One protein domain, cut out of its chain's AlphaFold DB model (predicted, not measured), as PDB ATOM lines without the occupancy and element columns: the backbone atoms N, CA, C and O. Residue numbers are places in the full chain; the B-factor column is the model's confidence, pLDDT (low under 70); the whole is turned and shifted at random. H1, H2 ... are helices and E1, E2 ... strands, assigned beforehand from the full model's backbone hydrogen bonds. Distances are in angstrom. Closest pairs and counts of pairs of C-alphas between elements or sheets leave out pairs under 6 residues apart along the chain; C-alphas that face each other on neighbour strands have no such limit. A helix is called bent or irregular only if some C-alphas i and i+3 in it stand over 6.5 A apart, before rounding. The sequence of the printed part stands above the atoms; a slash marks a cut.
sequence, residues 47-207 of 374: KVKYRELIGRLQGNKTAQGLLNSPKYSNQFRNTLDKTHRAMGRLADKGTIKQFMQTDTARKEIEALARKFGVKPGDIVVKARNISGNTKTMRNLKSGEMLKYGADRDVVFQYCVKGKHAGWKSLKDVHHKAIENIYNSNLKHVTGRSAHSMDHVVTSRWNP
ATOM      1  N   LYS A  47     201.326 165.198 143.422       89.50
ATOM      2  CA  LYS A  47     202.021 165.595 142.188       89.50
ATOM      3  C   LYS A  47     203.039 164.556 141.716       89.50
ATOM      4  O   LYS A  47     203.237 164.436 140.505       89.50
ATOM      5  N   VAL A  48     203.703 163.846 142.631       87.88
ATOM      6  CA  VAL A  48     204.732 162.854 142.280       87.88
ATOM      7  C   VAL A  48     204.054 161.637 141.673       87.88
ATOM      8  O   VAL A  48     204.377 161.252 140.544       87.88
ATOM      9  N   LYS A  49     203.033 161.102 142.352       90.88
ATOM     10  CA  LYS A  49     202.281 159.955 141.851       90.88
ATOM     11  C   LYS A  49     201.554 160.264 140.555       90.88
ATOM     12  O   LYS A  49     201.554 159.443 139.639       90.88
ATOM     13  N   TYR A  50     200.976 161.457 140.441       91.69
ATOM     14  CA  TYR A  50     200.292 161.887 139.228       91.69
ATOM     15  C   TYR A  50     201.228 161.889 138.009       91.69
ATOM     16  O   TYR A  50     200.876 161.340 136.964       91.69
ATOM     17  N   ARG A  51     202.448 162.428 138.143       88.81
ATOM     18  CA  ARG A  51     203.462 162.421 137.070       88.81
ATOM     19  C   ARG A  51     203.903 161.010 136.702       88.81
ATOM     20  O   ARG A  51     203.938 160.676 135.519       88.81
ATOM     21  N   GLU A  52     204.179 160.181 137.706       89.25
ATOM     22  CA  GLU A  52     204.563 158.782 137.509       89.25
ATOM     23  C   GLU A  52     203.492 158.027 136.705       89.25
ATOM     24  O   GLU A  52     203.796 157.375 135.705       89.25
ATOM     25  N   LEU A  53     202.219 158.158 137.100       93.31
ATOM     26  CA  LEU A  53     201.096 157.500 136.434       93.31
ATOM     27  C   LEU A  53     200.859 158.028 135.013       93.31
ATOM     28  O   LEU A  53     200.550 157.226 134.134       93.31
ATOM     29  N   ILE A  54     201.064 159.324 134.750       91.94
ATOM     30  CA  ILE A  54     201.039 159.864 133.378       91.94
ATOM     31  C   ILE A  54     202.171 159.266 132.535       91.94
ATOM     32  O   ILE A  54     201.948 158.919 131.377       91.94
ATOM     33  N   GLY A  55     203.360 159.068 133.110       88.12
ATOM     34  CA  GLY A  55     204.436 158.335 132.440       88.12
ATOM     35  C   GLY A  55     204.018 156.909 132.059       88.12
ATOM     36  O   GLY A  55     204.286 156.437 130.955       88.12
ATOM     37  N   ARG A  56     203.286 156.213 132.942       90.00
ATOM     38  CA  ARG A  56     202.724 154.885 132.629       90.00
ATOM     39  C   ARG A  56     201.634 154.942 131.552       90.00
ATOM     40  O   ARG A  56     201.557 154.021 130.745       90.00
ATOM     41  N   LEU A  57     200.802 155.985 131.557       91.44
ATOM     42  CA  LEU A  57     199.733 156.199 130.576       91.44
ATOM     43  C   LEU A  57     200.301 156.357 129.169       91.44
ATOM     44  O   LEU A  57     199.785 155.741 128.240       91.44
ATOM     45  N   GLN A  58     201.381 157.122 129.018       85.44
ATOM     46  CA  GLN A  58     202.003 157.316 127.715       85.44
ATOM     47  C   GLN A  58     202.524 155.993 127.132       85.44
ATOM     48  O   GLN A  58     202.274 155.702 125.973       85.44
ATOM     49  N   GLY A  59     203.120 155.114 127.936       80.88
ATOM     50  CA  GLY A  59     203.535 153.789 127.455       80.88
ATOM     51  C   GLY A  59     202.398 152.780 127.219       80.88
ATOM     52  O   GLY A  59     202.676 151.662 126.792       80.88
ATOM     53  N   ASN A  60     201.137 153.113 127.523       86.69
ATOM     54  CA  ASN A  60     200.004 152.186 127.457       86.69
ATOM     55  C   ASN A  60     199.014 152.590 126.351       86.69
ATOM     56  O   ASN A  60     198.091 153.380 126.569       86.69
ATOM     57  N   LYS A  61     199.172 152.000 125.159       83.50
ATOM     58  CA  LYS A  61     198.344 152.316 123.979       83.50
ATOM     59  C   LYS A  61     196.863 151.983 124.173       83.50
ATOM     60  O   LYS A  61     196.009 152.687 123.639       83.50
ATOM     61  N   THR A  62     196.540 150.967 124.975       86.44
ATOM     62  CA  THR A  62     195.150 150.641 125.326       86.44
ATOM     63  C   THR A  62     194.529 151.757 126.170       86.44
ATOM     64  O   THR A  62     193.433 152.217 125.864       86.44
ATOM     65  N   ALA A  63     195.248 152.274 127.170       90.44
ATOM     66  CA  ALA A  63     194.794 153.400 127.987       90.44
ATOM     67  C   ALA A  63     194.679 154.700 127.185       90.44
ATOM     68  O   ALA A  63     193.703 155.427 127.361       90.44
ATOM     69  N   GLN A  64     195.606 154.973 126.261       89.62
ATOM     70  CA  GLN A  64     195.458 156.093 125.326       89.62
ATOM     71  C   GLN A  64     194.217 155.939 124.431       89.62
ATOM     72  O   GLN A  64     193.498 156.911 124.206       89.62
ATOM     73  N   GLY A  65     193.948 154.726 123.933       87.81
ATOM     74  CA  GLY A  65     192.760 154.413 123.137       87.81
ATOM     75  C   GLY A  65     191.463 154.662 123.906       87.81
ATOM     76  O   GLY A  65     190.607 155.404 123.432       87.81
ATOM     77  N   LEU A  66     191.359 154.133 125.131       90.25
ATOM     78  CA  LEU A  66     190.217 154.376 126.019       90.25
ATOM     79  C   LEU A  66     190.051 155.861 126.334       90.25
ATOM     80  O   LEU A  66     188.942 156.386 126.262       90.25
ATOM     81  N   LEU A  67     191.151 156.553 126.637       90.94
ATOM     82  CA  LEU A  67     191.140 157.985 126.906       90.94
ATOM     83  C   LEU A  67     190.645 158.787 125.699       90.94
ATOM     84  O   LEU A  67     190.010 159.814 125.895       90.94
ATOM     85  N   ASN A  68     190.872 158.317 124.473       89.94
ATOM     86  CA  ASN A  68     190.384 158.908 123.224       89.94
ATOM     87  C   ASN A  68     188.989 158.399 122.809       89.94
ATOM     88  O   ASN A  68     188.633 158.477 121.637       89.94
ATOM     89  N   SER A  69     188.193 157.883 123.745       87.56
ATOM     90  CA  SER A  69     186.777 157.578 123.525       87.56
ATOM     91  C   SER A  69     185.868 158.718 124.021       87.56
ATOM     92  O   SER A  69     186.310 159.560 124.821       87.56
ATOM     93  N   PRO A  70     184.582 158.743 123.618       86.75
ATOM     94  CA  PRO A  70     183.603 159.704 124.134       86.75
ATOM     95  C   PRO A  70     183.427 159.671 125.664       86.75
ATOM     96  O   PRO A  70     182.980 160.658 126.238       86.75
ATOM     97  N   LYS A  71     183.831 158.577 126.333       89.50
ATOM     98  CA  LYS A  71     183.742 158.389 127.796       89.50
ATOM     99  C   LYS A  71     184.495 159.457 128.598       89.50
ATOM    100  O   LYS A  71     184.112 159.758 129.723       89.50
ATOM    101  N   TYR A  72     185.579 160.011 128.056       90.31
ATOM    102  CA  TYR A  72     186.403 161.001 128.755       90.31
ATOM    103  C   TYR A  72     186.196 162.400 128.175       90.31
ATOM    104  O   TYR A  72     185.990 162.563 126.974       90.31
ATOM    105  N   SER A  73     186.285 163.431 129.018       91.00
ATOM    106  CA  SER A  73     186.100 164.820 128.589       91.00
ATOM    107  C   SER A  73     187.364 165.414 127.957       91.00
ATOM    108  O   SER A  73     188.499 165.057 128.297       91.00
ATOM    109  N   ASN A  74     187.183 166.404 127.075       91.88
ATOM    110  CA  ASN A  74     188.301 167.163 126.502       91.88
ATOM    111  C   ASN A  74     189.116 167.894 127.584       91.88
ATOM    112  O   ASN A  74     190.336 167.996 127.469       91.88
ATOM    113  N   GLN A  75     188.473 168.318 128.675       90.56
ATOM    114  CA  GLN A  75     189.149 168.965 129.799       90.56
ATOM    115  C   GLN A  75     190.096 168.012 130.539       90.56
ATOM    116  O   GLN A  75     191.215 168.398 130.903       90.56
ATOM    117  N   PHE A  76     189.687 166.754 130.731       90.38
ATOM    118  CA  PHE A  76     190.547 165.737 131.327       90.38
ATOM    119  C   PHE A  76     191.763 165.463 130.435       90.38
ATOM    120  O   PHE A  76     192.900 165.581 130.896       90.38
ATOM    121  N   ARG A  77     191.536 165.234 129.133       91.69
ATOM    122  CA  ARG A  77     192.600 165.024 128.135       91.69
ATOM    123  C   ARG A  77     193.587 166.191 128.067       91.69
ATOM    124  O   ARG A  77     194.796 165.977 128.115       91.69
ATOM    125  N   ASN A  78     193.084 167.424 128.048       90.00
ATOM    126  CA  ASN A  78     193.895 168.644 128.045       90.00
ATOM    127  C   ASN A  78     194.754 168.780 129.313       90.00
ATOM    128  O   ASN A  78     195.900 169.216 129.242       90.00
ATOM    129  N   THR A  79     194.224 168.405 130.481       89.69
ATOM    130  CA  THR A  79     194.997 168.442 131.736       89.69
ATOM    131  C   THR A  79     196.180 167.474 131.684       89.69
ATOM    132  O   THR A  79     197.303 167.833 132.055       89.69
ATOM    133  N   LEU A  80     195.933 166.252 131.205       90.88
ATOM    134  CA  LEU A  80     196.961 165.224 131.070       90.88
ATOM    135  C   LEU A  80     198.033 165.649 130.062       90.88
ATOM    136  O   LEU A  80     199.220 165.595 130.381       90.88
ATOM    137  N   ASP A  81     197.625 166.141 128.890       88.50
ATOM    138  CA  ASP A  81     198.531 166.624 127.843       88.50
ATOM    139  C   ASP A  81     199.399 167.797 128.335       88.50
ATOM    140  O   ASP A  81     200.622 167.773 128.192       88.50
ATOM    141  N   LYS A  82     198.816 168.783 129.033       88.38
ATOM    142  CA  LYS A  82     199.582 169.891 129.637       88.38
ATOM    143  C   LYS A  82     200.644 169.396 130.616       88.38
ATOM    144  O   LYS A  82     201.768 169.908 130.603       88.38
ATOM    145  N   THR A  83     200.297 168.418 131.448       90.38
ATOM    146  CA  THR A  83     201.217 167.845 132.436       90.38
ATOM    147  C   THR A  83     202.332 167.062 131.750       90.38
ATOM    148  O   THR A  83     203.504 167.269 132.058       90.38
ATOM    149  N   HIS A  84     201.999 166.238 130.756       89.12
ATOM    150  CA  HIS A  84     202.972 165.504 129.946       89.12
ATOM    151  C   HIS A  84     203.944 166.440 129.218       89.12
ATOM    152  O   HIS A  84     205.160 166.277 129.337       89.12
ATOM    153  N   ARG A  85     203.446 167.509 128.584       88.44
ATOM    154  CA  ARG A  85     204.295 168.545 127.969       88.44
ATOM    155  C   ARG A  85     205.176 169.260 128.990       88.44
ATOM    156  O   ARG A  85     206.318 169.592 128.678       88.44
ATOM    157  N   ALA A  86     204.671 169.517 130.198       90.44
ATOM    158  CA  ALA A  86     205.465 170.122 131.266       90.44
ATOM    159  C   ALA A  86     206.611 169.204 131.712       90.44
ATOM    160  O   ALA A  86     207.733 169.682 131.855       90.44
ATOM    161  N   MET A  87     206.358 167.899 131.847       91.38
ATOM    162  CA  MET A  87     207.403 166.904 132.113       91.38
ATOM    163  C   MET A  87     208.449 166.870 130.992       91.38
ATOM    164  O   MET A  87     209.643 166.915 131.273       91.38
ATOM    165  N   GLY A  88     208.023 166.901 129.723       92.00
ATOM    166  CA  GLY A  88     208.935 167.006 128.580       92.00
ATOM    167  C   GLY A  88     209.834 168.249 128.650       92.00
ATOM    168  O   GLY A  88     211.042 168.132 128.490       92.00
ATOM    169  N   ARG A  89     209.271 169.421 128.984       92.81
ATOM    170  CA  ARG A  89     210.047 170.664 129.160       92.81
ATOM    171  C   ARG A  89     211.036 170.603 130.325       92.81
ATOM    172  O   ARG A  89     212.085 171.234 130.256       92.81
ATOM    173  N   LEU A  90     210.707 169.893 131.405       94.00
ATOM    174  CA  LEU A  90     211.643 169.673 132.512       94.00
ATOM    175  C   LEU A  90     212.818 168.799 132.063       94.00
ATOM    176  O   LEU A  90     213.966 169.153 132.327       94.00
ATOM    177  N   ALA A  91     212.536 167.725 131.319       95.06
ATOM    178  CA  ALA A  91     213.572 166.881 130.734       95.06
ATOM    179  C   ALA A  91     214.462 167.674 129.763       95.06
ATOM    180  O   ALA A  91     215.682 167.569 129.841       95.06
ATOM    181  N   ASP A  92     213.882 168.533 128.914       96.25
ATOM    182  CA  ASP A  92     214.641 169.396 127.997       96.25
ATOM    183  C   ASP A  92     215.616 170.314 128.739       96.25
ATOM    184  O   ASP A  92     216.770 170.433 128.343       96.25
ATOM    185  N   LYS A  93     215.167 170.956 129.827       96.81
ATOM    186  CA  LYS A  93     216.007 171.855 130.631       96.81
ATOM    187  C   LYS A  93     217.213 171.126 131.221       96.81
ATOM    188  O   LYS A  93     218.329 171.624 131.105       96.81
ATOM    189  N   GLY A  94     216.988 169.957 131.825       97.31
ATOM    190  CA  GLY A  94     218.070 169.126 132.361       97.31
ATOM    191  C   GLY A  94     219.025 168.657 131.263       97.31
ATOM    192  O   GLY A  94     220.241 168.769 131.404       97.31
ATOM    193  N   THR A  95     218.466 168.265 130.117       97.94
ATOM    194  CA  THR A  95     219.226 167.826 128.940       97.94
ATOM    195  C   THR A  95     220.137 168.920 128.403       97.94
ATOM    196  O   THR A  95     221.319 168.680 128.191       97.94
ATOM    197  N   ILE A  96     219.608 170.134 128.217       97.88
ATOM    198  CA  ILE A  96     220.382 171.289 127.751       97.88
ATOM    199  C   ILE A  96     221.489 171.609 128.751       97.88
ATOM    200  O   ILE A  96     222.641 171.732 128.350       97.88
ATOM    201  N   LYS A  97     221.163 171.695 130.048       97.69
ATOM    202  CA  LYS A  97     222.149 171.997 131.095       97.69
ATOM    203  C   LYS A  97     223.314 171.005 131.068       97.69
ATOM    204  O   LYS A  97     224.462 171.430 131.056       97.69
ATOM    205  N   GLN A  98     223.015 169.709 131.026       97.69
ATOM    206  CA  GLN A  98     224.031 168.660 131.025       97.69
ATOM    207  C   GLN A  98     224.811 168.613 129.703       97.69
ATOM    208  O   GLN A  98     226.031 168.490 129.715       97.69
ATOM    209  N   PHE A  99     224.141 168.753 128.556       97.88
ATOM    210  CA  PHE A  99     224.807 168.742 127.252       97.88
ATOM    211  C   PHE A  99     225.788 169.908 127.091       97.88
ATOM    212  O   PHE A  99     226.897 169.706 126.602       97.88
ATOM    213  N   MET A 100     225.422 171.105 127.557       96.56
ATOM    214  CA  MET A 100     226.282 172.295 127.499       96.56
ATOM    215  C   MET A 100     227.583 172.157 128.307       96.56
ATOM    216  O   MET A 100     228.511 172.926 128.085       96.56
ATOM    217  N   GLN A 101     227.673 171.179 129.215       96.38
ATOM    218  CA  GLN A 101     228.886 170.878 129.987       96.38
ATOM    219  C   GLN A 101     229.832 169.902 129.267       96.38
ATOM    220  O   GLN A 101     230.929 169.645 129.752       96.38
ATOM    221  N   THR A 102     229.428 169.344 128.123       96.94
ATOM    222  CA  THR A 102     230.228 168.357 127.384       96.94
ATOM    223  C   THR A 102     231.281 169.014 126.490       96.94
ATOM    224  O   THR A 102     231.060 170.085 125.920       96.94
ATOM    225  N   ASP A 103     232.398 168.316 126.263       96.44
ATOM    226  CA  ASP A 103     233.421 168.755 125.302       96.44
ATOM    227  C   ASP A 103     232.881 168.835 123.870       96.44
ATOM    228  O   ASP A 103     233.305 169.688 123.091       96.44
ATOM    229  N   THR A 104     231.916 167.974 123.526       95.50
ATOM    230  CA  THR A 104     231.234 168.016 122.223       95.50
ATOM    231  C   THR A 104     230.525 169.355 122.039       95.50
ATOM    232  O   THR A 104     230.725 170.018 121.023       95.50
ATOM    233  N   ALA A 105     229.745 169.796 123.032       96.06
ATOM    234  CA  ALA A 105     229.068 171.083 122.961       96.06
ATOM    235  C   ALA A 105     230.061 172.247 122.864       96.06
ATOM    236  O   ALA A 105     229.869 173.115 122.014       96.06
ATOM    237  N   ARG A 106     231.136 172.236 123.667       96.69
ATOM    238  CA  ARG A 106     232.178 173.277 123.646       96.69
ATOM    239  C   ARG A 106     232.813 173.419 122.258       96.69
ATOM    240  O   ARG A 106     232.774 174.503 121.679       96.69
ATOM    241  N   LYS A 107     233.295 172.309 121.684       96.94
ATOM    242  CA  LYS A 107     233.927 172.279 120.351       96.94
ATOM    243  C   LYS A 107     232.979 172.756 119.250       96.94
ATOM    244  O   LYS A 107     233.378 173.514 118.365       96.94
ATOM    245  N   GLU A 108     231.714 172.332 119.290       96.44
ATOM    246  CA  GLU A 108     230.728 172.766 118.298       96.44
ATOM    247  C   GLU A 108     230.380 174.254 118.429       96.44
ATOM    248  O   GLU A 108     230.261 174.935 117.410       96.44
ATOM    249  N   ILE A 109     230.263 174.778 119.651       97.12
ATOM    250  CA  ILE A 109     230.012 176.203 119.902       97.12
ATOM    251  C   ILE A 109     231.168 177.054 119.375       97.12
ATOM    252  O   ILE A 109     230.920 178.018 118.658       97.12
ATOM    253  N   GLU A 110     232.420 176.686 119.654       97.25
ATOM    254  CA  GLU A 110     233.602 177.396 119.146       97.25
ATOM    255  C   GLU A 110     233.671 177.387 117.611       97.25
ATOM    256  O   GLU A 110     233.992 178.397 116.978       97.25
ATOM    257  N   ALA A 111     233.341 176.255 116.983       96.56
ATOM    258  CA  ALA A 111     233.285 176.149 115.528       96.56
ATOM    259  C   ALA A 111     232.171 177.024 114.926       96.56
ATOM    260  O   ALA A 111     232.393 177.716 113.931       96.56
ATOM    261  N   LEU A 112     230.980 177.024 115.530       95.62
ATOM    262  CA  LEU A 112     229.858 177.857 115.094       95.62
ATOM    263  C   LEU A 112     230.140 179.350 115.317       95.62
ATOM    264  O   LEU A 112     229.845 180.151 114.433       95.62
ATOM    265  N   ALA A 113     230.750 179.716 116.443       95.56
ATOM    266  CA  ALA A 113     231.146 181.084 116.766       95.56
ATOM    267  C   ALA A 113     232.075 181.665 115.692       95.56
ATOM    268  O   ALA A 113     231.765 182.705 115.112       95.56
ATOM    269  N   ARG A 114     233.140 180.929 115.339       95.81
ATOM    270  CA  ARG A 114     234.057 181.301 114.248       95.81
ATOM    271  C   ARG A 114     233.342 181.405 112.902       95.81
ATOM    272  O   ARG A 114     233.523 182.382 112.187       95.81
ATOM    273  N   LYS A 115     232.496 180.426 112.569       94.62
ATOM    274  CA  LYS A 115     231.787 180.378 111.282       94.62
ATOM    275  C   LYS A 115     230.802 181.534 111.087       94.62
ATOM    276  O   LYS A 115     230.623 181.993 109.964       94.62
ATOM    277  N   PHE A 116     230.108 181.941 112.146       90.12
ATOM    278  CA  PHE A 116     229.031 182.930 112.070       90.12
ATOM    279  C   PHE A 116     229.428 184.317 112.593       90.12
ATOM    280  O   PHE A 116     228.580 185.206 112.587       90.12
ATOM    281  N   GLY A 117     230.680 184.509 113.026       93.19
ATOM    282  CA  GLY A 117     231.174 185.791 113.534       93.19
ATOM    283  C   GLY A 117     230.461 186.248 114.810       93.19
ATOM    284  O   GLY A 117     230.161 187.428 114.957       93.19
ATOM    285  N   VAL A 118     230.136 185.314 115.709       93.12
ATOM    286  CA  VAL A 118     229.456 185.590 116.990       93.12
ATOM    287  C   VAL A 118     230.318 185.126 118.158       93.12
ATOM    288  O   VAL A 118     231.183 184.269 117.982       93.12
ATOM    289  N   LYS A 119     230.092 185.653 119.367       94.00
ATOM    290  CA  LYS A 119     230.835 185.183 120.543       94.00
ATOM    291  C   LYS A 119     230.328 183.794 120.958       94.00
ATOM    292  O   LYS A 119     229.116 183.568 120.930       94.00
ATOM    293  N   PRO A 120     231.204 182.877 121.414       93.81
ATOM    294  CA  PRO A 120     230.789 181.575 121.945       93.81
ATOM    295  C   PRO A 120     229.685 181.670 123.009       93.81
ATOM    296  O   PRO A 120     228.724 180.908 122.963       93.81
ATOM    297  N   GLY A 121     229.781 182.650 123.917       93.44
ATOM    298  CA  GLY A 121     228.801 182.876 124.986       93.44
ATOM    299  C   GLY A 121     227.411 183.325 124.516       93.44
ATOM    300  O   GLY A 121     226.453 183.207 125.277       93.44
ATOM    301  N   ASP A 122     227.273 183.783 123.269       92.81
ATOM    302  CA  ASP A 122     225.981 184.186 122.695       92.81
ATOM    303  C   ASP A 122     225.206 182.995 122.103       92.81
ATOM    304  O   ASP A 122     224.018 183.114 121.772       92.81
ATOM    305  N   ILE A 123     225.868 181.842 121.945       95.06
ATOM    306  CA  ILE A 123     225.271 180.619 121.412       95.06
ATOM    307  C   ILE A 123     224.682 179.802 122.562       95.06
ATOM    308  O   ILE A 123     225.374 179.383 123.486       95.06
ATOM    309  N   VAL A 124     223.390 179.497 122.462       94.50
ATOM    310  CA  VAL A 124     222.670 178.639 123.411       94.50
ATOM    311  C   VAL A 124     222.097 177.422 122.702       94.50
ATOM    312  O   VAL A 124     221.864 177.453 121.495       94.50
ATOM    313  N   VAL A 125     221.776 176.367 123.447       95.25
ATOM    314  CA  VAL A 125     220.991 175.245 122.916       95.25
ATOM    315  C   VAL A 125     219.525 175.395 123.318       95.25
ATOM    316  O   VAL A 125     219.206 175.678 124.473       95.25
ATOM    317  N   LYS A 126     218.617 175.191 122.361       93.56
ATOM    318  CA  LYS A 126     217.166 175.186 122.582       93.56
ATOM    319  C   LYS A 126     216.535 173.886 122.124       93.56
ATOM    320  O   LYS A 126     216.893 173.361 121.077       93.56
ATOM    321  N   ALA A 127     215.558 173.412 122.890       92.62
ATOM    322  CA  ALA A 127     214.697 172.308 122.496       92.62
ATOM    323  C   ALA A 127     213.477 172.837 121.734       92.62
ATOM    324  O   ALA A 127     212.844 173.813 122.149       92.62
ATOM    325  N   ARG A 128     213.114 172.154 120.651       86.25
ATOM    326  CA  ARG A 128     211.894 172.387 119.881       86.25
ATOM    327  C   ARG A 128     211.150 171.068 119.738       86.25
ATOM    328  O   ARG A 128     211.711 170.095 119.250       86.25
ATOM    329  N   ASN A 129     209.884 171.051 120.147       83.25
ATOM    330  CA  ASN A 129     208.979 169.956 119.812       83.25
ATOM    331  C   ASN A 129     208.490 170.153 118.373       83.25
ATOM    332  O   ASN A 129     207.973 171.228 118.059       83.25
ATOM    333  N   ILE A 130     208.658 169.141 117.529       75.12
ATOM    334  CA  ILE A 130     208.244 169.160 116.122       75.12
ATOM    335  C   ILE A 130     207.096 168.182 115.824       75.12
ATOM    336  O   ILE A 130     206.707 168.021 114.672       75.12
ATOM    337  N   SER A 131     206.491 167.583 116.853       72.50
ATOM    338  CA  SER A 131     205.330 166.705 116.684       72.50
ATOM    339  C   SER A 131     204.059 167.429 116.236       72.50
ATOM    340  O   SER A 131     203.684 168.477 116.768       72.50
ATOM    341  N   GLY A 132     203.308 166.783 115.341       56.81
ATOM    342  CA  GLY A 132     202.145 167.348 114.647       56.81
ATOM    343  C   GLY A 132     200.821 167.463 115.420       56.81
ATOM    344  O   GLY A 132     199.804 167.747 114.790       56.81
ATOM    345  N   ASN A 133     200.765 167.254 116.743       61.75
ATOM    346  CA  ASN A 133     199.523 167.484 117.502       61.75
ATOM    347  C   ASN A 133     199.522 168.883 118.140       61.75
ATOM    348  O   ASN A 133     199.921 169.075 119.297       61.75
ATOM    349  N   THR A 134     199.101 169.867 117.341       62.75
ATOM    350  CA  THR A 134     199.011 171.292 117.706       62.75
ATOM    351  C   THR A 134     197.616 171.709 118.169       62.75
ATOM    352  O   THR A 134     197.436 172.841 118.619       62.75
ATOM    353  N   LYS A 135     196.620 170.814 118.085       75.88
ATOM    354  CA  LYS A 135     195.251 171.112 118.510       75.88
ATOM    355  C   LYS A 135     195.220 171.295 120.025       75.88
ATOM    356  O   LYS A 135     195.742 170.480 120.779       75.88
ATOM    357  N   THR A 136     194.609 172.385 120.467       81.75
ATOM    358  CA  THR A 136     194.421 172.704 121.885       81.75
ATOM    359  C   THR A 136     192.957 173.029 122.125       81.75
ATOM    360  O   THR A 136     192.222 173.269 121.171       81.75
ATOM    361  N   MET A 137     192.543 173.109 123.391       85.31
ATOM    362  CA  MET A 137     191.193 173.569 123.746       85.31
ATOM    363  C   MET A 137     190.812 174.907 123.095       85.31
ATOM    364  O   MET A 137     189.646 175.109 122.800       85.31
ATOM    365  N   ARG A 138     191.778 175.807 122.846       85.50
ATOM    366  CA  ARG A 138     191.517 177.120 122.229       85.50
ATOM    367  C   ARG A 138     191.167 177.031 120.741       85.50
ATOM    368  O   ARG A 138     190.532 177.932 120.218       85.50
ATOM    369  N   ASN A 139     191.598 175.967 120.067       86.38
ATOM    370  CA  ASN A 139     191.514 175.816 118.612       86.38
ATOM    371  C   ASN A 139     190.635 174.609 118.235       86.38
ATOM    372  O   ASN A 139     190.698 174.118 117.106       86.38
ATOM    373  N   LEU A 140     189.900 174.069 119.207       87.50
ATOM    374  CA  LEU A 140     189.028 172.916 119.047       87.50
ATOM    375  C   LEU A 140     187.660 173.404 118.575       87.50
ATOM    376  O   LEU A 140     187.054 174.245 119.239       87.50
ATOM    377  N   LYS A 141     187.171 172.897 117.440       88.19
ATOM    378  CA  LYS A 141     185.826 173.241 116.968       88.19
ATOM    379  C   LYS A 141     184.775 172.510 117.805       88.19
ATOM    380  O   LYS A 141     185.051 171.463 118.394       88.19
ATOM    381  N   SER A 142     183.560 173.055 117.838       84.62
ATOM    382  CA  SER A 142     182.427 172.393 118.492       84.62
ATOM    383  C   SER A 142     182.226 170.981 117.928       84.62
ATOM    384  O   SER A 142     182.377 170.764 116.726       84.62
ATOM    385  N   GLY A 143     181.952 170.013 118.803       82.88
ATOM    386  CA  GLY A 143     181.808 168.597 118.443       82.88
ATOM    387  C   GLY A 143     183.120 167.839 118.199       82.88
ATOM    388  O   GLY A 143     183.097 166.616 118.078       82.88
ATOM    389  N   GLU A 144     184.280 168.506 118.167       86.88
ATOM    390  CA  GLU A 144     185.557 167.815 117.986       86.88
ATOM    391  C   GLU A 144     186.125 167.252 119.297       86.88
ATOM    392  O   GLU A 144     186.003 167.814 120.390       86.88
ATOM    393  N   MET A 145     186.846 166.139 119.172       86.44
ATOM    394  CA  MET A 145     187.582 165.529 120.273       86.44
ATOM    395  C   MET A 145     189.041 165.992 120.282       86.44
ATOM    396  O   MET A 145     189.739 165.933 119.267       86.44
ATOM    397  N   LEU A 146     189.539 166.393 121.455       87.44
ATOM    398  CA  LEU A 146     190.970 166.592 121.672       87.44
ATOM    399  C   LEU A 146     191.637 165.225 121.858       87.44
ATOM    400  O   LEU A 146     191.302 164.531 122.809       87.44
ATOM    401  N   LYS A 147     192.578 164.838 120.993       85.81
ATOM    402  CA  LYS A 147     193.282 163.549 121.098       85.81
ATOM    403  C   LYS A 147     194.463 163.633 122.075       85.81
ATOM    404  O   LYS A 147     195.315 164.506 121.921       85.81
ATOM    405  N   TYR A 148     194.536 162.707 123.031       86.81
ATOM    406  CA  TYR A 148     195.699 162.472 123.897       86.81
ATOM    407  C   TYR A 148     196.660 161.440 123.279       86.81
ATOM    408  O   TYR A 148     196.238 160.599 122.483       86.81
ATOM    409  N   GLY A 149     197.931 161.483 123.690       77.00
ATOM    410  CA  GLY A 149     198.960 160.526 123.271       77.00
ATOM    411  C   GLY A 149     199.725 161.011 122.047       77.00
ATOM    412  O   GLY A 149     199.930 160.261 121.100       77.00
ATOM    413  N   ALA A 150     200.067 162.300 122.012       73.38
ATOM    414  CA  ALA A 150     200.930 162.815 120.962       73.38
ATOM    415  C   ALA A 150     202.347 162.259 121.148       73.38
ATOM    416  O   ALA A 150     202.912 162.380 122.238       73.38
ATOM    417  N   ASP A 151     202.906 161.709 120.070       78.12
ATOM    418  CA  ASP A 151     204.340 161.445 119.929       78.12
ATOM    419  C   ASP A 151     205.111 162.732 120.277       78.12
ATOM    420  O   ASP A 151     204.601 163.842 120.048       78.12
ATOM    421  N   ARG A 152     206.326 162.630 120.820       84.19
ATOM    422  CA  ARG A 152     207.169 163.805 121.089       84.19
ATOM    423  C   ARG A 152     208.519 163.692 120.396       84.19
ATOM    424  O   ARG A 152     209.480 163.179 120.964       84.19
ATOM    425  N   ASP A 153     208.598 164.330 119.246       84.56
ATOM    426  CA  ASP A 153     209.795 164.462 118.442       84.56
ATOM    427  C   ASP A 153     210.472 165.766 118.855       84.56
ATOM    428  O   ASP A 153     209.941 166.864 118.647       84.56
ATOM    429  N   VAL A 154     211.622 165.664 119.515       88.62
ATOM    430  CA  VAL A 154     212.375 166.826 119.991       88.62
ATOM    431  C   VAL A 154     213.659 166.997 119.207       88.62
ATOM    432  O   VAL A 154     214.478 166.086 119.118       88.62
ATOM    433  N   VAL A 155     213.850 168.205 118.687       89.00
ATOM    434  CA  VAL A 155     215.110 168.649 118.097       89.00
ATOM    435  C   VAL A 155     215.782 169.602 119.071       89.00
ATOM    436  O   VAL A 155     215.150 170.531 119.579       89.00
ATOM    437  N   PHE A 156     217.072 169.394 119.311       93.19
ATOM    438  CA  PHE A 156     217.916 170.351 120.018       93.19
ATOM    439  C   PHE A 156     218.730 171.144 119.002       93.19
ATOM    440  O   PHE A 156     219.272 170.572 118.060       93.19
ATOM    441  N   GLN A 157     218.795 172.461 119.165       92.25
ATOM    442  CA  GLN A 157     219.382 173.358 118.172       92.25
ATOM    443  C   GLN A 157     220.296 174.378 118.830       92.25
ATOM    444  O   GLN A 157     219.893 175.029 119.797       92.25
ATOM    445  N   TYR A 158     221.481 174.571 118.260       94.62
ATOM    446  CA  TYR A 158     222.313 175.730 118.555       94.62
ATOM    447  C   TYR A 158     221.647 176.970 117.979       94.62
ATOM    448  O   TYR A 158     221.317 177.014 116.793       94.62
ATOM    449  N   CYS A 159     221.438 177.970 118.819       93.00
ATOM    450  CA  CYS A 159     220.731 179.191 118.489       93.00
ATOM    451  C   CYS A 159     221.522 180.407 118.960       93.00
ATOM    452  O   CYS A 159     222.164 180.364 120.003       93.00
ATOM    453  N   VAL A 160     221.379 181.516 118.241       92.94
ATOM    454  CA  VAL A 160     221.832 182.844 118.674       92.94
ATOM    455  C   VAL A 160     220.637 183.793 118.727       92.94
ATOM    456  O   VAL A 160     219.636 183.582 118.030       92.94
ATOM    457  N   LYS A 161     220.701 184.833 119.562       84.88
ATOM    458  CA  LYS A 161     219.673 185.880 119.579       84.88
ATOM    459  C   LYS A 161     219.665 186.596 118.221       84.88
ATOM    460  O   LYS A 161     220.691 187.066 117.744       84.88
ATOM    461  N   GLY A 162     218.512 186.624 117.564       74.06
ATOM    462  CA  GLY A 162     218.310 187.298 116.285       74.06
ATOM    463  C   GLY A 162     218.019 188.788 116.459       74.06
ATOM    464  O   GLY A 162     217.593 189.231 117.526       74.06
ATOM    465  N   LYS A 163     218.198 189.554 115.374       62.56
ATOM    466  CA  LYS A 163     218.007 191.018 115.342       62.56
ATOM    467  C   LYS A 163     216.579 191.475 115.698       62.56
ATOM    468  O   LYS A 163     216.416 192.572 116.208       62.56
ATOM    469  N   HIS A 164     215.562 190.630 115.500       57.91
ATOM    470  CA  HIS A 164     214.143 190.954 115.742       57.91
ATOM    471  C   HIS A 164     213.537 190.170 116.923       57.91
ATOM    472  O   HIS A 164     212.473 189.573 116.798       57.91
ATOM    473  N   ALA A 165     214.247 190.098 118.056       57.53
ATOM    474  CA  ALA A 165     213.829 189.435 119.308       57.53
ATOM    475  C   ALA A 165     213.571 187.907 119.252       57.53
ATOM    476  O   ALA A 165     213.394 187.270 120.293       57.53
ATOM    477  N   GLY A 166     213.611 187.284 118.071       72.94
ATOM    478  CA  GLY A 166     213.537 185.833 117.887       72.94
ATOM    479  C   GLY A 166     214.895 185.135 117.994       72.94
ATOM    480  O   GLY A 166     215.940 185.751 117.822       72.94
ATOM    481  N   TRP A 167     214.897 183.827 118.248       82.88
ATOM    482  CA  TRP A 167     216.116 183.008 118.211       82.88
ATOM    483  C   TRP A 167     216.363 182.505 116.792       82.88
ATOM    484  O   TRP A 167     215.463 181.943 116.170       82.88
ATOM    485  N   LYS A 168     217.584 182.681 116.284       85.94
ATOM    486  CA  LYS A 168     218.014 182.146 114.991       85.94
ATOM    487  C   LYS A 168     218.723 180.812 115.210       85.94
ATOM    488  O   LYS A 168     219.751 180.784 115.881       85.94
ATOM    489  N   SER A 169     218.195 179.732 114.631       86.50
ATOM    490  CA  SER A 169     218.864 178.423 114.612       86.50
ATOM    491  C   SER A 169     220.087 178.467 113.688       86.50
ATOM    492  O   SER A 169     220.000 178.946 112.555       86.50
ATOM    493  N   LEU A 170     221.228 177.994 114.186       87.56
ATOM    494  CA  LEU A 170     222.496 177.889 113.461       87.56
ATOM    495  C   LEU A 170     222.711 176.470 112.921       87.56
ATOM    496  O   LEU A 170     223.165 176.294 111.789       87.56
ATOM    497  N   LYS A 171     222.406 175.459 113.744       86.75
ATOM    498  CA  LYS A 171     222.643 174.035 113.469       86.75
ATOM    499  C   LYS A 171     221.827 173.172 114.439       86.75
ATOM    500  O   LYS A 171     221.691 173.529 115.608       86.75
ATOM    501  N   ASP A 172     221.352 172.015 113.983       87.81
ATOM    502  CA  ASP A 172     220.826 170.979 114.880       87.81
ATOM    503  C   ASP A 172     221.975 170.299 115.635       87.81
ATOM    504  O   ASP A 172     223.009 169.962 115.047       87.81
ATOM    505  N   VAL A 173     221.767 170.031 116.920       91.44
ATOM    506  CA  VAL A 173     222.593 169.085 117.671       91.44
ATOM    507  C   VAL A 173     222.374 167.701 117.066       91.44
ATOM    508  O   VAL A 173     221.240 167.291 116.801       91.44
ATOM    509  N   HIS A 174     223.454 166.960 116.825       90.06
ATOM    510  CA  HIS A 174     223.329 165.599 116.318       90.06
ATOM    511  C   HIS A 174     222.609 164.720 117.357       90.06
ATOM    512  O   HIS A 174     223.059 164.647 118.497       90.06
ATOM    513  N   HIS A 175     221.524 164.026 116.980       89.88
ATOM    514  CA  HIS A 175     220.692 163.266 117.927       89.88
ATOM    515  C   HIS A 175     221.519 162.290 118.784       89.88
ATOM    516  O   HIS A 175     221.417 162.330 120.005       89.88
ATOM    517  N   LYS A 176     222.449 161.535 118.174       90.88
ATOM    518  CA  LYS A 176     223.361 160.623 118.900       90.88
ATOM    519  C   LYS A 176     224.192 161.285 120.009       90.88
ATOM    520  O   LYS A 176     224.546 160.615 120.971       90.88
ATOM    521  N   ALA A 177     224.508 162.577 119.895       92.75
ATOM    522  CA  ALA A 177     225.304 163.286 120.897       92.75
ATOM    523  C   ALA A 177     224.494 163.657 122.153       92.75
ATOM    524  O   ALA A 177     225.077 163.921 123.201       92.75
ATOM    525  N   ILE A 178     223.160 163.696 122.056       94.56
ATOM    526  CA  ILE A 178     222.291 164.225 123.116       94.56
ATOM    527  C   ILE A 178     221.192 163.254 123.562       94.56
ATOM    528  O   ILE A 178     220.646 163.406 124.652       94.56
ATOM    529  N   GLU A 179     220.895 162.218 122.781       94.81
ATOM    530  CA  GLU A 179     219.838 161.241 123.055       94.81
ATOM    531  C   GLU A 179     219.991 160.545 124.412       94.81
ATOM    532  O   GLU A 179     219.035 160.488 125.184       94.81
ATOM    533  N   ASN A 180     221.195 160.081 124.756       95.69
ATOM    534  CA  ASN A 180     221.436 159.416 126.040       95.69
ATOM    535  C   ASN A 180     221.239 160.368 127.229       95.69
ATOM    536  O   ASN A 180     220.659 159.986 128.249       95.69
ATOM    537  N   ILE A 181     221.665 161.625 127.074       97.19
ATOM    538  CA  ILE A 181     221.457 162.684 128.068       97.19
ATOM    539  C   ILE A 181     219.956 162.937 128.235       97.19
ATOM    540  O   ILE A 181     219.450 162.975 129.359       97.19
ATOM    541  N   TYR A 182     219.230 163.048 127.121       96.56
ATOM    542  CA  TYR A 182     217.785 163.229 127.119       96.56
ATOM    543  C   TYR A 182     217.050 162.078 127.799       96.56
ATOM    544  O   TYR A 182     216.206 162.305 128.665       96.56
ATOM    545  N   ASN A 183     217.396 160.840 127.451       96.38
ATOM    546  CA  ASN A 183     216.791 159.646 128.021       96.38
ATOM    547  C   ASN A 183     217.010 159.567 129.542       96.38
ATOM    548  O   ASN A 183     216.073 159.262 130.278       96.38
ATOM    549  N   SER A 184     218.214 159.904 130.022       96.12
ATOM    550  CA  SER A 184     218.520 159.968 131.458       96.12
ATOM    551  C   SER A 184     217.654 161.005 132.183       96.12
ATOM    552  O   SER A 184     216.961 160.686 133.152       96.12
ATOM    553  N   ASN A 185     217.602 162.235 131.658       95.81
ATOM    554  CA  ASN A 185     216.813 163.320 132.246       95.81
ATOM    555  C   ASN A 185     215.305 163.028 132.201       95.81
ATOM    556  O   ASN A 185     214.590 163.281 133.170       95.81
ATOM    557  N   LEU A 186     214.805 162.449 131.108       92.69
ATOM    558  CA  LEU A 186     213.403 162.057 131.006       92.69
ATOM    559  C   LEU A 186     213.054 160.942 131.995       92.69
ATOM    560  O   LEU A 186     212.006 161.017 132.640       92.69
ATOM    561  N   LYS A 187     213.935 159.949 132.165       92.56
ATOM    562  CA  LYS A 187     213.760 158.883 133.158       92.56
ATOM    563  C   LYS A 187     213.735 159.440 134.575       92.56
ATOM    564  O   LYS A 187     212.897 159.011 135.358       92.56
ATOM    565  N   HIS A 188     214.569 160.429 134.885       91.06
ATOM    566  CA  HIS A 188     214.526 161.115 136.175       91.06
ATOM    567  C   HIS A 188     213.191 161.849 136.402       91.06
ATOM    568  O   HIS A 188     212.607 161.759 137.477       91.06
ATOM    569  N   VAL A 189     212.658 162.528 135.379       89.88
ATOM    570  CA  VAL A 189     211.406 163.300 135.495       89.88
ATOM    571  C   VAL A 189     210.151 162.417 135.527       89.88
ATOM    572  O   VAL A 189     209.172 162.762 136.188       89.88
ATOM    573  N   THR A 190     210.142 161.316 134.775       87.62
ATOM    574  CA  THR A 190     208.923 160.531 134.487       87.62
ATOM    575  C   THR A 190     208.963 159.095 135.008       87.62
ATOM    576  O   THR A 190     207.955 158.391 134.948       87.62
ATOM    577  N   GLY A 191     210.124 158.621 135.467       87.25
ATOM    578  CA  GLY A 191     210.381 157.208 135.762       87.25
ATOM    579  C   GLY A 191     210.486 156.320 134.515       87.25
ATOM    580  O   GLY A 191     210.568 155.098 134.635       87.25
ATOM    581  N   ARG A 192     210.443 156.899 133.307       88.44
ATOM    582  CA  ARG A 192     210.304 156.187 132.030       88.44
ATOM    583  C   ARG A 192     211.342 156.670 131.012       88.44
ATOM    584  O   ARG A 192     211.688 157.843 130.960       88.44
ATOM    585  N   SER A 193     211.833 155.743 130.194       89.12
ATOM    586  CA  SER A 193     212.727 156.047 129.066       89.12
ATOM    587  C   SER A 193     212.007 156.803 127.943       89.12
ATOM    588  O   SER A 193     210.780 156.716 127.839       89.12
ATOM    589  N   ALA A 194     212.771 157.460 127.066       88.19
ATOM    590  CA  ALA A 194     212.257 158.119 125.862       88.19
ATOM    591  C   ALA A 194     211.454 157.149 124.988       88.19
ATOM    592  O   ALA A 194     210.284 157.408 124.708       88.19
ATOM    593  N   HIS A 195     212.016 155.964 124.730       82.56
ATOM    594  CA  HIS A 195     211.348 154.891 123.987       82.56
ATOM    595  C   HIS A 195     209.991 154.501 124.579       82.56
ATOM    596  O   HIS A 195     208.989 154.395 123.883       82.56
ATOM    597  N   SER A 196     209.923 154.321 125.901       80.75
ATOM    598  CA  SER A 196     208.666 153.950 126.572       80.75
ATOM    599  C   SER A 196     207.623 155.069 126.629       80.75
ATOM    600  O   SER A 196     206.495 154.809 127.035       80.75
ATOM    601  N   MET A 197     208.015 156.298 126.294       83.81
ATOM    602  CA  MET A 197     207.163 157.487 126.294       83.81
ATOM    603  C   MET A 197     206.790 157.936 124.874       83.81
ATOM    604  O   MET A 197     206.152 158.977 124.732       83.81
ATOM    605  N   ASP A 198     207.191 157.197 123.833       81.12
ATOM    606  CA  ASP A 198     207.089 157.635 122.433       81.12
ATOM    607  C   ASP A 198     207.757 159.006 122.211       81.12
ATOM    608  O   ASP A 198     207.240 159.886 121.517       81.12
ATOM    609  N   HIS A 199     208.876 159.237 122.903       87.25
ATOM    610  CA  HIS A 199     209.712 160.406 122.688       87.25
ATOM    611  C   HIS A 199     210.901 160.013 121.827       87.25
ATOM    612  O   HIS A 199     211.598 159.050 122.151       87.25
ATOM    613  N   VAL A 200     211.190 160.822 120.817       87.69
ATOM    614  CA  VAL A 200     212.357 160.636 119.961       87.69
ATOM    615  C   VAL A 200     213.185 161.906 119.961       87.69
ATOM    616  O   VAL A 200     212.687 163.009 119.718       87.69
ATOM    617  N   VAL A 201     214.474 161.755 120.258       88.12
ATOM    618  CA  VAL A 201     215.450 162.805 119.979       88.12
ATOM    619  C   VAL A 201     215.808 162.696 118.513       88.12
ATOM    620  O   VAL A 201     216.434 161.735 118.070       88.12
ATOM    621  N   THR A 202     215.402 163.696 117.752       83.12
ATOM    622  CA  THR A 202     215.588 163.713 116.311       83.12
ATOM    623  C   THR A 202     216.453 164.893 115.892       83.12
ATOM    624  O   THR A 202     216.701 165.843 116.635       83.12
ATOM    625  N   SER A 203     216.991 164.785 114.692       78.38
ATOM    626  CA  SER A 203     217.736 165.823 113.993       78.38
ATOM    627  C   SER A 203     217.602 165.546 112.502       78.38
ATOM    628  O   SER A 203     217.140 164.472 112.117       78.38
ATOM    629  N   ARG A 204     218.062 166.454 111.636       70.31
ATOM    630  CA  ARG A 204     218.024 166.239 110.173       70.31
ATOM    631  C   ARG A 204     218.672 164.936 109.658       70.31
ATOM    632  O   ARG A 204     218.521 164.616 108.488       70.31
ATOM    633  N   TRP A 205     219.438 164.239 110.498       66.88
ATOM    634  CA  TRP A 205     220.119 162.978 110.183       66.88
ATOM    635  C   TRP A 205     219.418 161.740 110.757       66.88
ATOM    636  O   TRP A 205     219.914 160.631 110.582       66.88
ATOM    637  N   ASN A 206     218.331 161.906 111.514       69.25
ATOM    638  CA  ASN A 206     217.604 160.781 112.090       69.25
ATOM    639  C   ASN A 206     216.707 160.139 111.001       69.25
ATOM    640  O   ASN A 206     215.985 160.875 110.324       69.25
ATOM    641  N   PRO A 207     216.720 158.800 110.834       61.16
ATOM    642  CA  PRO A 207     215.863 158.090 109.875       61.16
ATOM    643  C   PRO A 207     214.358 158.393 109.986       61.16
ATOM    644  O   PRO A 207     213.629 158.288 108.999       61.16
TER     645      PRO A 207
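What this domain is: This is residues 47 to 207 of the 374 residues of an uncharacterized protein of Verrucomicrobia bacterium ADurb.Bin474 (UniProt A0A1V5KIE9). A small, strongly twisted sheet of four strands is covered on one face by the crossed helices H3 and H5, with H3 running lengthwise; H4 packs at one end of the sheet, while H1 and H2 lie toward the other end of the domain, off the sheet. A long loop, residues 130 to 151, runs out toward that end and back between E1 and E2. The printed part has 161 residues, with named elements in the order H1, H2, H3, H4, E1, E2, E3, H5, E4. The class is mixed, helices and strands, and the branched sheet is mixed too, E2 being antiparallel to E1 and E3 and parallel to E4. The whole is elongated, spanning 57 by 33 by 32 A, and only just compact, close to loose, with a radius of gyration of the C-alphas of 17.8 A.

Where its parts are: H1, residues 47 to 58, begins with C-alpha 47 at (202.021, 165.595, 142.188) and is 16.7 A long. H2 is residues 61 to 67. H3, residues 74 to 99, is 36.5 A long, and H4, residues 103 to 116, is 19.9 A. E1, residues 123 to 129, is 19.5 A long; E2, residues 152 to 161, is 25.4 A and bends by 63 degrees at residue 158. E3 is residues 167 to 172. H5, residues 175 to 190, is 20.5 A long and irregular, with C-alphas 177 and 180 7.5 A apart. E4, residues 199 to 202, ends with C-alpha 202 at (215.588, 163.713, 116.311).

How they stand to each other: E1, E2 and E3 form a meander, each strand the antiparallel neighbour of the one before. E1 lies on one side of E2, with N 126 and O 157 2.9 A apart; E3 and E4 lie on the other side, with N 158 and O 171 at 2.9 A and N 200 and O 152 at 2.9 A. H3 and H5 are on the same face, at heights of 9.5 A and 9.2 A over the sheet. They touch at a steep tilt of 54 degrees, closest at the C-alphas of Ala 91 and Leu 186, 4.8 A. H4 is on the sheet, over E2, at a height of 9.5 A. H1 touches H3 about perpendicular, at 82 degrees, closest at the C-alphas of Ile 54 and His 84, 6.9 A. H1 and H2 only just touch, only at the corner, with 3 pairs of C-alphas within 8 A, the closest those of Leu 57 and Ala 63, 6.2 A. Every O i to N i+4 pair is within hydrogen-bond range in H1, H2, H3 and H4, and 10 of 12 in H5.

The domain as a whole: The C-alphas farthest apart, those of Lys 71 and Arg 114, are 56.9 A apart. The printed part has no cut, and the link from E1 to E2 is long, at 22 residues. The model's pLDDT is under 70 at residues 132 to 134, 163 to 165 and 205 to 207.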